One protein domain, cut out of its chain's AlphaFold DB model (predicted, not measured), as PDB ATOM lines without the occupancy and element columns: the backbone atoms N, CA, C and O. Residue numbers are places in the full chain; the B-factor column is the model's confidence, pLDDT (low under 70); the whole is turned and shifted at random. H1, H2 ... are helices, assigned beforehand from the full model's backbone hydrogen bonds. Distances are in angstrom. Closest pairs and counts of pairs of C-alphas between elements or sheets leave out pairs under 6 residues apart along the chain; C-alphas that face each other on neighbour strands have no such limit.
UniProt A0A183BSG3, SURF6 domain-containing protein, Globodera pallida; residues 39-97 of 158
ATOM      1  N   LYS A  39     305.031 172.026 241.711       80.69
ATOM      2  CA  LYS A  39     303.927 171.759 242.651       80.69
ATOM      3  C   LYS A  39     302.717 172.646 242.360       80.69
ATOM      4  O   LYS A  39     301.577 172.187 242.376       80.69
ATOM      5  N   ARG A  40     302.964 173.924 242.049       81.12
ATOM      6  CA  ARG A  40     301.929 174.912 241.728       81.12
ATOM      7  C   ARG A  40     301.255 174.642 240.384       81.12
ATOM      8  O   ARG A  40     300.099 175.033 240.248       81.12
ATOM      9  N   ASN A  41     301.914 173.997 239.423       82.31
ATOM     10  CA  ASN A  41     301.375 173.736 238.084       82.31
ATOM     11  C   ASN A  41     300.514 172.460 238.010       82.31
ATOM     12  O   ASN A  41     299.683 172.304 237.119       82.31
ATOM     13  N   LYS A  42     300.631 171.565 238.992       85.62
ATOM     14  CA  LYS A  42     299.839 170.332 239.041       85.62
ATOM     15  C   LYS A  42     298.327 170.592 239.090       85.62
ATOM     16  O   LYS A  42     297.842 171.566 239.679       85.62
ATOM     17  N   PHE A  43     297.571 169.673 238.486       89.00
ATOM     18  CA  PHE A  43     296.103 169.600 238.544       89.00
ATOM     19  C   PHE A  43     295.639 168.799 239.768       89.00
ATOM     20  O   PHE A  43     294.793 167.910 239.680       89.00
ATOM     21  N   ASN A  44     296.229 169.102 240.921       84.56
ATOM     22  CA  ASN A  44     295.896 168.519 242.211       84.56
ATOM     23  C   ASN A  44     295.463 169.629 243.190       84.56
ATOM     24  O   ASN A  44     295.622 170.822 242.934       84.56
ATOM     25  N   GLY A  45     294.833 169.237 244.299       87.62
ATOM     26  CA  GLY A  45     294.408 170.169 245.348       87.62
ATOM     27  C   GLY A  45     292.895 170.379 245.472       87.62
ATOM     28  O   GLY A  45     292.077 169.640 244.908       87.62
ATOM     29  N   ARG A  46     292.528 171.349 246.320       89.44
ATOM     30  CA  ARG A  46     291.146 171.604 246.781       89.44
ATOM     31  C   ARG A  46     290.524 172.875 246.184       89.44
ATOM     32  O   ARG A  46     289.299 173.023 246.241       89.44
ATOM     33  N   ASP A  47     291.332 173.742 245.579       92.31
ATOM     34  CA  ASP A  47     290.903 175.040 245.054       92.31
ATOM     35  C   ASP A  47     290.308 174.914 243.653       92.31
ATOM     36  O   ASP A  47     290.985 175.026 242.634       92.31
ATOM     37  N   VAL A  48     288.996 174.681 243.613       93.31
ATOM     38  CA  VAL A  48     288.263 174.398 242.371       93.31
ATOM     39  C   VAL A  48     288.301 175.566 241.378       93.31
ATOM     40  O   VAL A  48     288.423 175.330 240.183       93.31
ATOM     41  N   ARG A  49     288.242 176.818 241.857       93.44
ATOM     42  CA  ARG A  49     288.306 178.019 240.998       93.44
ATOM     43  C   ARG A  49     289.624 178.099 240.237       93.44
ATOM     44  O   ARG A  49     289.646 178.286 239.033       93.44
ATOM     45  N   ARG A  50     290.719 177.874 240.956       93.25
ATOM     46  CA  ARG A  50     292.064 177.909 240.402       93.25
ATOM     47  C   ARG A  50     292.329 176.754 239.437       93.25
ATOM     48  O   ARG A  50     293.027 176.918 238.445       93.25
ATOM     49  N   LEU A  51     291.793 175.571 239.738       94.25
ATOM     50  CA  LEU A  51     291.856 174.432 238.821       94.25
ATOM     51  C   LEU A  51     291.080 174.706 237.527       94.25
ATOM     52  O   LEU A  51     291.544 174.301 236.467       94.25
ATOM     53  N   LEU A  52     289.937 175.397 237.613       95.38
ATOM     54  CA  LEU A  52     289.150 175.794 236.445       95.38
ATOM     55  C   LEU A  52     289.943 176.745 235.543       95.38
ATOM     56  O   LEU A  52     290.121 176.442 234.370       95.38
ATOM     57  N   GLU A  53     290.498 177.811 236.117       94.38
ATOM     58  CA  GLU A  53     291.320 178.788 235.392       94.38
ATOM     59  C   GLU A  53     292.504 178.117 234.675       94.38
ATOM     60  O   GLU A  53     292.739 178.342 233.492       94.38
ATOM     61  N   LYS A  54     293.215 177.213 235.359       93.44
ATOM     62  CA  LYS A  54     294.301 176.438 234.742       93.44
ATOM     63  C   LYS A  54     293.825 175.561 233.588       93.44
ATOM     64  O   LYS A  54     294.544 175.407 232.604       93.44
ATOM     65  N   ALA A  55     292.666 174.919 233.733       94.12
ATOM     66  CA  ALA A  55     292.123 174.051 232.694       94.12
ATOM     67  C   ALA A  55     291.750 174.868 231.447       94.12
ATOM     68  O   ALA A  55     292.052 174.449 230.332       94.12
ATOM     69  N   GLU A  56     291.182 176.059 231.643       94.31
ATOM     70  CA  GLU A  56     290.852 177.006 230.575       94.31
ATOM     71  C   GLU A  56     292.115 177.548 229.891       94.31
ATOM     72  O   GLU A  56     292.230 177.459 228.670       94.31
ATOM     73  N   GLN A  57     293.117 177.992 230.658       94.38
ATOM     74  CA  GLN A  57     294.413 178.432 230.119       94.38
ATOM     75  C   GLN A  57     295.116 177.324 229.324       94.38
ATOM     76  O   GLN A  57     295.703 177.583 228.272       94.38
ATOM     77  N   ARG A  58     295.050 176.072 229.799       92.25
ATOM     78  CA  ARG A  58     295.602 174.922 229.072       92.25
ATOM     79  C   ARG A  58     294.867 174.700 227.753       92.25
ATOM     80  O   ARG A  58     295.534 174.494 226.746       92.25
ATOM     81  N   GLY A  59     293.536 174.772 227.752       92.31
ATOM     82  CA  GLY A  59     292.722 174.675 226.538       92.31
ATOM     83  C   GLY A  59     293.091 175.748 225.512       92.31
ATOM     84  O   GLY A  59     293.442 175.412 224.386       92.31
ATOM     85  N   GLN A  60     293.147 177.012 225.939       94.00
ATOM     86  CA  GLN A  60     293.546 178.136 225.084       94.00
ATOM     87  C   GLN A  60     294.961 177.964 224.520       94.00
ATOM     88  O   GLN A  60     295.210 178.257 223.355       94.00
ATOM     89  N   ARG A  61     295.912 177.467 225.324       92.69
ATOM     90  CA  ARG A  61     297.273 177.187 224.843       92.69
ATOM     91  C   ARG A  61     297.276 176.114 223.757       92.69
ATOM     92  O   ARG A  61     297.999 176.269 222.779       92.69
ATOM     93  N   MET A  62     296.493 175.049 223.921       91.88
ATOM     94  CA  MET A  62     296.386 173.996 222.907       91.88
ATOM     95  C   MET A  62     295.735 174.516 221.626       91.88
ATOM     96  O   MET A  62     296.223 174.223 220.541       91.88
ATOM     97  N   GLU A  63     294.700 175.344 221.744       93.69
ATOM     98  CA  GLU A  63     294.030 175.974 220.606       93.69
ATOM     99  C   GLU A  63     294.976 176.887 219.812       93.69
ATOM    100  O   GLU A  63     295.087 176.739 218.601       93.69
ATOM    101  N   ARG A  64     295.779 177.716 220.494       93.88
ATOM    102  CA  ARG A  64     296.835 178.527 219.854       93.88
ATOM    103  C   ARG A  64     297.893 177.683 219.133       93.88
ATOM    104  O   ARG A  64     298.442 178.101 218.119       93.88
ATOM    105  N   ILE A  65     298.232 176.505 219.663       92.25
ATOM    106  CA  ILE A  65     299.186 175.605 218.994       92.25
ATOM    107  C   ILE A  65     298.531 174.976 217.759       92.25
ATOM    108  O   ILE A  65     299.191 174.879 216.730       92.25
ATOM    109  N   ARG A  66     297.246 174.606 217.835       93.62
ATOM    110  CA  ARG A  66     296.482 174.067 216.700       93.62
ATOM    111  C   ARG A  66     296.381 175.063 215.547       93.62
ATOM    112  O   ARG A  66     296.592 174.650 214.415       93.62
ATOM    113  N   THR A  67     296.116 176.342 215.830       93.88
ATOM    114  CA  THR A  67     296.037 177.389 214.793       93.88
ATOM    115  C   THR A  67     297.377 177.620 214.105       93.88
ATOM    116  O   THR A  67     297.415 177.823 212.900       93.88
ATOM    117  N   ASN A  68     298.481 177.566 214.856       93.25
ATOM    118  CA  ASN A  68     299.805 177.840 214.300       93.25
ATOM    119  C   ASN A  68     300.409 176.620 213.590       93.25
ATOM    120  O   ASN A  68     301.066 176.779 212.570       93.25
ATOM    121  N   ASN A  69     300.276 175.416 214.164       93.50
ATOM    122  CA  ASN A  69     300.910 174.190 213.670       93.50
ATOM    123  C   ASN A  69     300.111 172.926 214.066       93.50
ATOM    124  O   ASN A  69     300.293 172.407 215.178       93.50
ATOM    125  N   PRO A  70     299.304 172.346 213.161       92.00
ATOM    126  CA  PRO A  70     298.446 171.206 213.489       92.00
ATOM    127  C   PRO A  70     299.233 169.926 213.814       92.00
ATOM    128  O   PRO A  70     298.894 169.222 214.765       92.00
ATOM    129  N   GLN A  71     300.333 169.647 213.105       92.31
ATOM    130  CA  GLN A  71     301.168 168.463 213.367       92.31
ATOM    131  C   GLN A  71     301.812 168.508 214.761       92.31
ATOM    132  O   GLN A  71     301.781 167.532 215.511       92.31
ATOM    133  N   LYS A  72     302.343 169.674 215.157       92.06
ATOM    134  CA  LYS A  72     302.908 169.867 216.501       92.06
ATOM    135  C   LYS A  72     301.831 169.722 217.577       92.06
ATOM    136  O   LYS A  72     302.111 169.147 218.628       92.06
ATOM    137  N   ALA A  73     300.607 170.188 217.320       91.88
ATOM    138  CA  ALA A  73     299.493 170.028 218.250       91.88
ATOM    139  C   ALA A  73     299.180 168.549 218.527       91.88
ATOM    140  O   ALA A  73     299.093 168.164 219.690       91.88
ATOM    141  N   GLN A  74     299.100 167.710 217.488       93.69
ATOM    142  CA  GLN A  74     298.830 166.274 217.639       93.69
ATOM    143  C   GLN A  74     299.909 165.564 218.471       93.69
ATOM    144  O   GLN A  74     299.590 164.804 219.388       93.69
ATOM    145  N   CYS A  75     301.187 165.862 218.220       93.75
ATOM    146  CA  CYS A  75     302.290 165.317 219.014       93.75
ATOM    147  C   CYS A  75     302.189 165.720 220.492       93.75
ATOM    148  O   CYS A  75     302.345 164.881 221.382       93.75
ATOM    149  N   VAL A  76     301.891 166.994 220.770       93.12
ATOM    150  CA  VAL A  76     301.734 167.493 222.144       93.12
ATOM    151  C   VAL A  76     300.519 166.861 222.824       93.12
ATOM    152  O   VAL A  76     300.616 166.472 223.986       93.12
ATOM    153  N   GLU A  77     299.394 166.709 222.127       92.94
ATOM    154  CA  GLU A  77     298.191 166.055 222.656       92.94
ATOM    155  C   GLU A  77     298.447 164.601 223.028       92.94
ATOM    156  O   GLU A  77     298.096 164.182 224.134       92.94
ATOM    157  N   ARG A  78     299.131 163.858 222.151       95.56
ATOM    158  CA  ARG A  78     299.540 162.476 222.411       95.56
ATOM    159  C   ARG A  78     300.424 162.391 223.652       95.56
ATOM    160  O   ARG A  78     300.145 161.602 224.551       95.56
ATOM    161  N   ASN A  79     301.448 163.238 223.744       95.31
ATOM    162  CA  ASN A  79     302.361 163.254 224.891       95.31
ATOM    163  C   ASN A  79     301.626 163.598 226.196       95.31
ATOM    164  O   ASN A  79     301.830 162.952 227.221       95.31
ATOM    165  N   VAL A  80     300.712 164.571 226.152       92.38
ATOM    166  CA  VAL A  80     299.864 164.940 227.292       92.38
ATOM    167  C   VAL A  80     298.940 163.794 227.712       92.38
ATOM    168  O   VAL A  80     298.730 163.592 228.911       92.38
ATOM    169  N   ALA A  81     298.377 163.050 226.759       93.81
ATOM    170  CA  ALA A  81     297.518 161.906 227.041       93.81
ATOM    171  C   ALA A  81     298.294 160.783 227.744       93.81
ATOM    172  O   ALA A  81     297.830 160.280 228.772       93.81
ATOM    173  N   TRP A  82     299.499 160.465 227.262       95.12
ATOM    174  CA  TRP A  82     300.389 159.495 227.904       95.12
ATOM    175  C   TRP A  82     300.813 159.932 229.302       95.12
ATOM    176  O   TRP A  82     300.688 159.163 230.253       95.12
ATOM    177  N   GLU A  83     301.214 161.191 229.470       93.00
ATOM    178  CA  GLU A  83     301.582 161.729 230.779       93.00
ATOM    179  C   GLU A  83     300.400 161.661 231.765       93.00
ATOM    180  O   GLU A  83     300.561 161.316 232.938       93.00
ATOM    181  N   ARG A  84     299.181 161.949 231.294       92.50
ATOM    182  CA  ARG A  84     297.954 161.829 232.096       92.50
ATOM    183  C   ARG A  84     297.685 160.382 232.503       92.50
ATOM    184  O   ARG A  84     297.306 160.160 233.652       92.50
ATOM    185  N   ALA A  85     297.850 159.426 231.590       94.69
ATOM    186  CA  ALA A  85     297.687 158.003 231.874       94.69
ATOM    187  C   ALA A  85     298.714 157.538 232.917       94.69
ATOM    188  O   ALA A  85     298.328 156.999 233.952       94.69
ATOM    189  N   PHE A  86     299.989 157.875 232.723       94.81
ATOM    190  CA  PHE A  86     301.066 157.542 233.652       94.81
ATOM    191  C   PHE A  86     300.819 158.106 235.059       94.81
ATOM    192  O   PHE A  86     300.896 157.386 236.053       94.81
ATOM    193  N   ARG A  87     300.417 159.381 235.169       91.69
ATOM    194  CA  ARG A  87     300.070 160.008 236.459       91.69
ATOM    195  C   ARG A  87     298.902 159.320 237.171       91.69
ATOM    196  O   ARG A  87     298.853 159.311 238.395       91.69
ATOM    197  N   ARG A  88     297.942 158.766 236.429       92.62
ATOM    198  CA  ARG A  88     296.831 158.011 237.028       92.62
ATOM    199  C   ARG A  88     297.292 156.651 237.538       92.62
ATOM    200  O   ARG A  88     296.884 156.279 238.632       92.62
ATOM    201  N   VAL A  89     298.145 155.958 236.779       95.75
ATOM    202  CA  VAL A  89     298.719 154.659 237.172       95.75
ATOM    203  C   VAL A  89     299.570 154.798 238.432       95.75
ATOM    204  O   VAL A  89     299.427 154.007 239.353       95.75
ATOM    205  N   THR A  90     300.356 155.873 238.548       91.56
ATOM    206  CA  THR A  90     301.116 156.192 239.774       91.56
ATOM    207  C   THR A  90     300.235 156.620 240.961       91.56
ATOM    208  O   THR A  90     300.747 156.966 242.022       91.56
ATOM    209  N   GLY A  91     298.904 156.631 240.810       90.31
ATOM    210  CA  GLY A  91     297.945 156.937 241.875       90.31
ATOM    211  C   GLY A  91     297.631 158.426 242.061       90.31
ATOM    212  O   GLY A  91     296.866 158.798 242.959       90.31
ATOM    213  N   GLN A  92     298.162 159.317 241.217       90.00
ATOM    214  CA  GLN A  92     297.876 160.747 241.324       90.00
ATOM    215  C   GLN A  92     296.485 161.093 240.767       90.00
ATOM    216  O   GLN A  92     296.136 160.837 239.614       90.00
ATOM    217  N   LYS A  93     295.676 161.783 241.584       90.56
ATOM    218  CA  LYS A  93     294.337 162.261 241.191       90.56
ATOM    219  C   LYS A  93     294.432 163.501 240.297       90.56
ATOM    220  O   LYS A  93     294.554 164.619 240.804       90.56
ATOM    221  N   VAL A  94     294.312 163.317 238.983       92.31
ATOM    222  CA  VAL A  94     294.323 164.408 237.991       92.31
ATOM    223  C   VAL A  94     292.926 165.039 237.857       92.31
ATOM    224  O   VAL A  94     291.982 164.376 237.433       92.31
ATOM    225  N   LYS A  95     292.779 166.321 238.233       92.69
ATOM    226  CA  LYS A  95     291.508 167.081 238.206       92.69
ATOM    227  C   LYS A  95     291.492 168.154 237.113       92.69
ATOM    228  O   LYS A  95     291.586 169.343 237.404       92.69
ATOM    229  N   ASP A  96     291.370 167.736 235.865       89.69
ATOM    230  CA  ASP A  96     291.469 168.589 234.671       89.69
ATOM    231  C   ASP A  96     290.135 168.791 233.919       89.69
ATOM    232  O   ASP A  96     290.048 169.627 233.027       89.69
ATOM    233  N   ASN A  97     289.062 168.088 234.299       93.94
ATOM    234  CA  ASN A  97     287.762 168.174 233.621       93.94
ATOM    235  C   ASN A  97     287.005 169.491 233.913       93.94
ATOM    236  O   ASN A  97     286.423 169.660 234.991       93.94
TER     237      ASN A  97
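This is residues 39 to 97 of the 158 residues of the protein "SURF6 domain-containing protein" of Globodera pallida (UniProt A0A183BSG3). Two long helices, H1 and H2, make a narrow V, joined at its point by a tight link, with the space between them left open along much of their length. The two end stretches, residues 39 to 47 and 90 to 97, lie across the wide mouth of the V. The printed part has 59 residues with two named helices, H1 then H2, and no named strand; its class is all helix. It is only just loose, close to compact, with a radius of gyration of the C-alphas of 12.6 A and spans of 34 by 26 by 18 A.

The longest helix by residues is H1, residues 48 to 68, which runs 30.5 A from C-alpha 48 at (288.263, 174.398, 242.371) to C-alpha 68 at (299.805, 177.840, 214.300). H2, residues 70 to 89, runs 28.9 A and ends with C-alpha 89 at (298.719, 154.659, 237.172).

H1 and H2 form a helical hairpin and run opposite ways. Their lines stand at a shallow tilt of 32 degrees, only just short of steep. They touch through residues 62 to 66 of H1 and 72 to 73 of H2 alone; the closest C-alphas, those of Arg 66 and Ala 73, are 5.3 A apart. Their centres are 14.5 A apart. In H1 and H2 every O i to N i+4 pair is within hydrogen-bond range.

The C-alphas of Arg 46 and Gln 71, the two farthest apart, are 35.0 A apart. Residues 67 to 72, 78 to 83 and 86 to 91 stand free. The link from H1 to H2, one residue, is tight. The printed part, residues 39 to 97, has no cut. The mean pLDDT of the printed part is 92.0, and no printed residue is under 70.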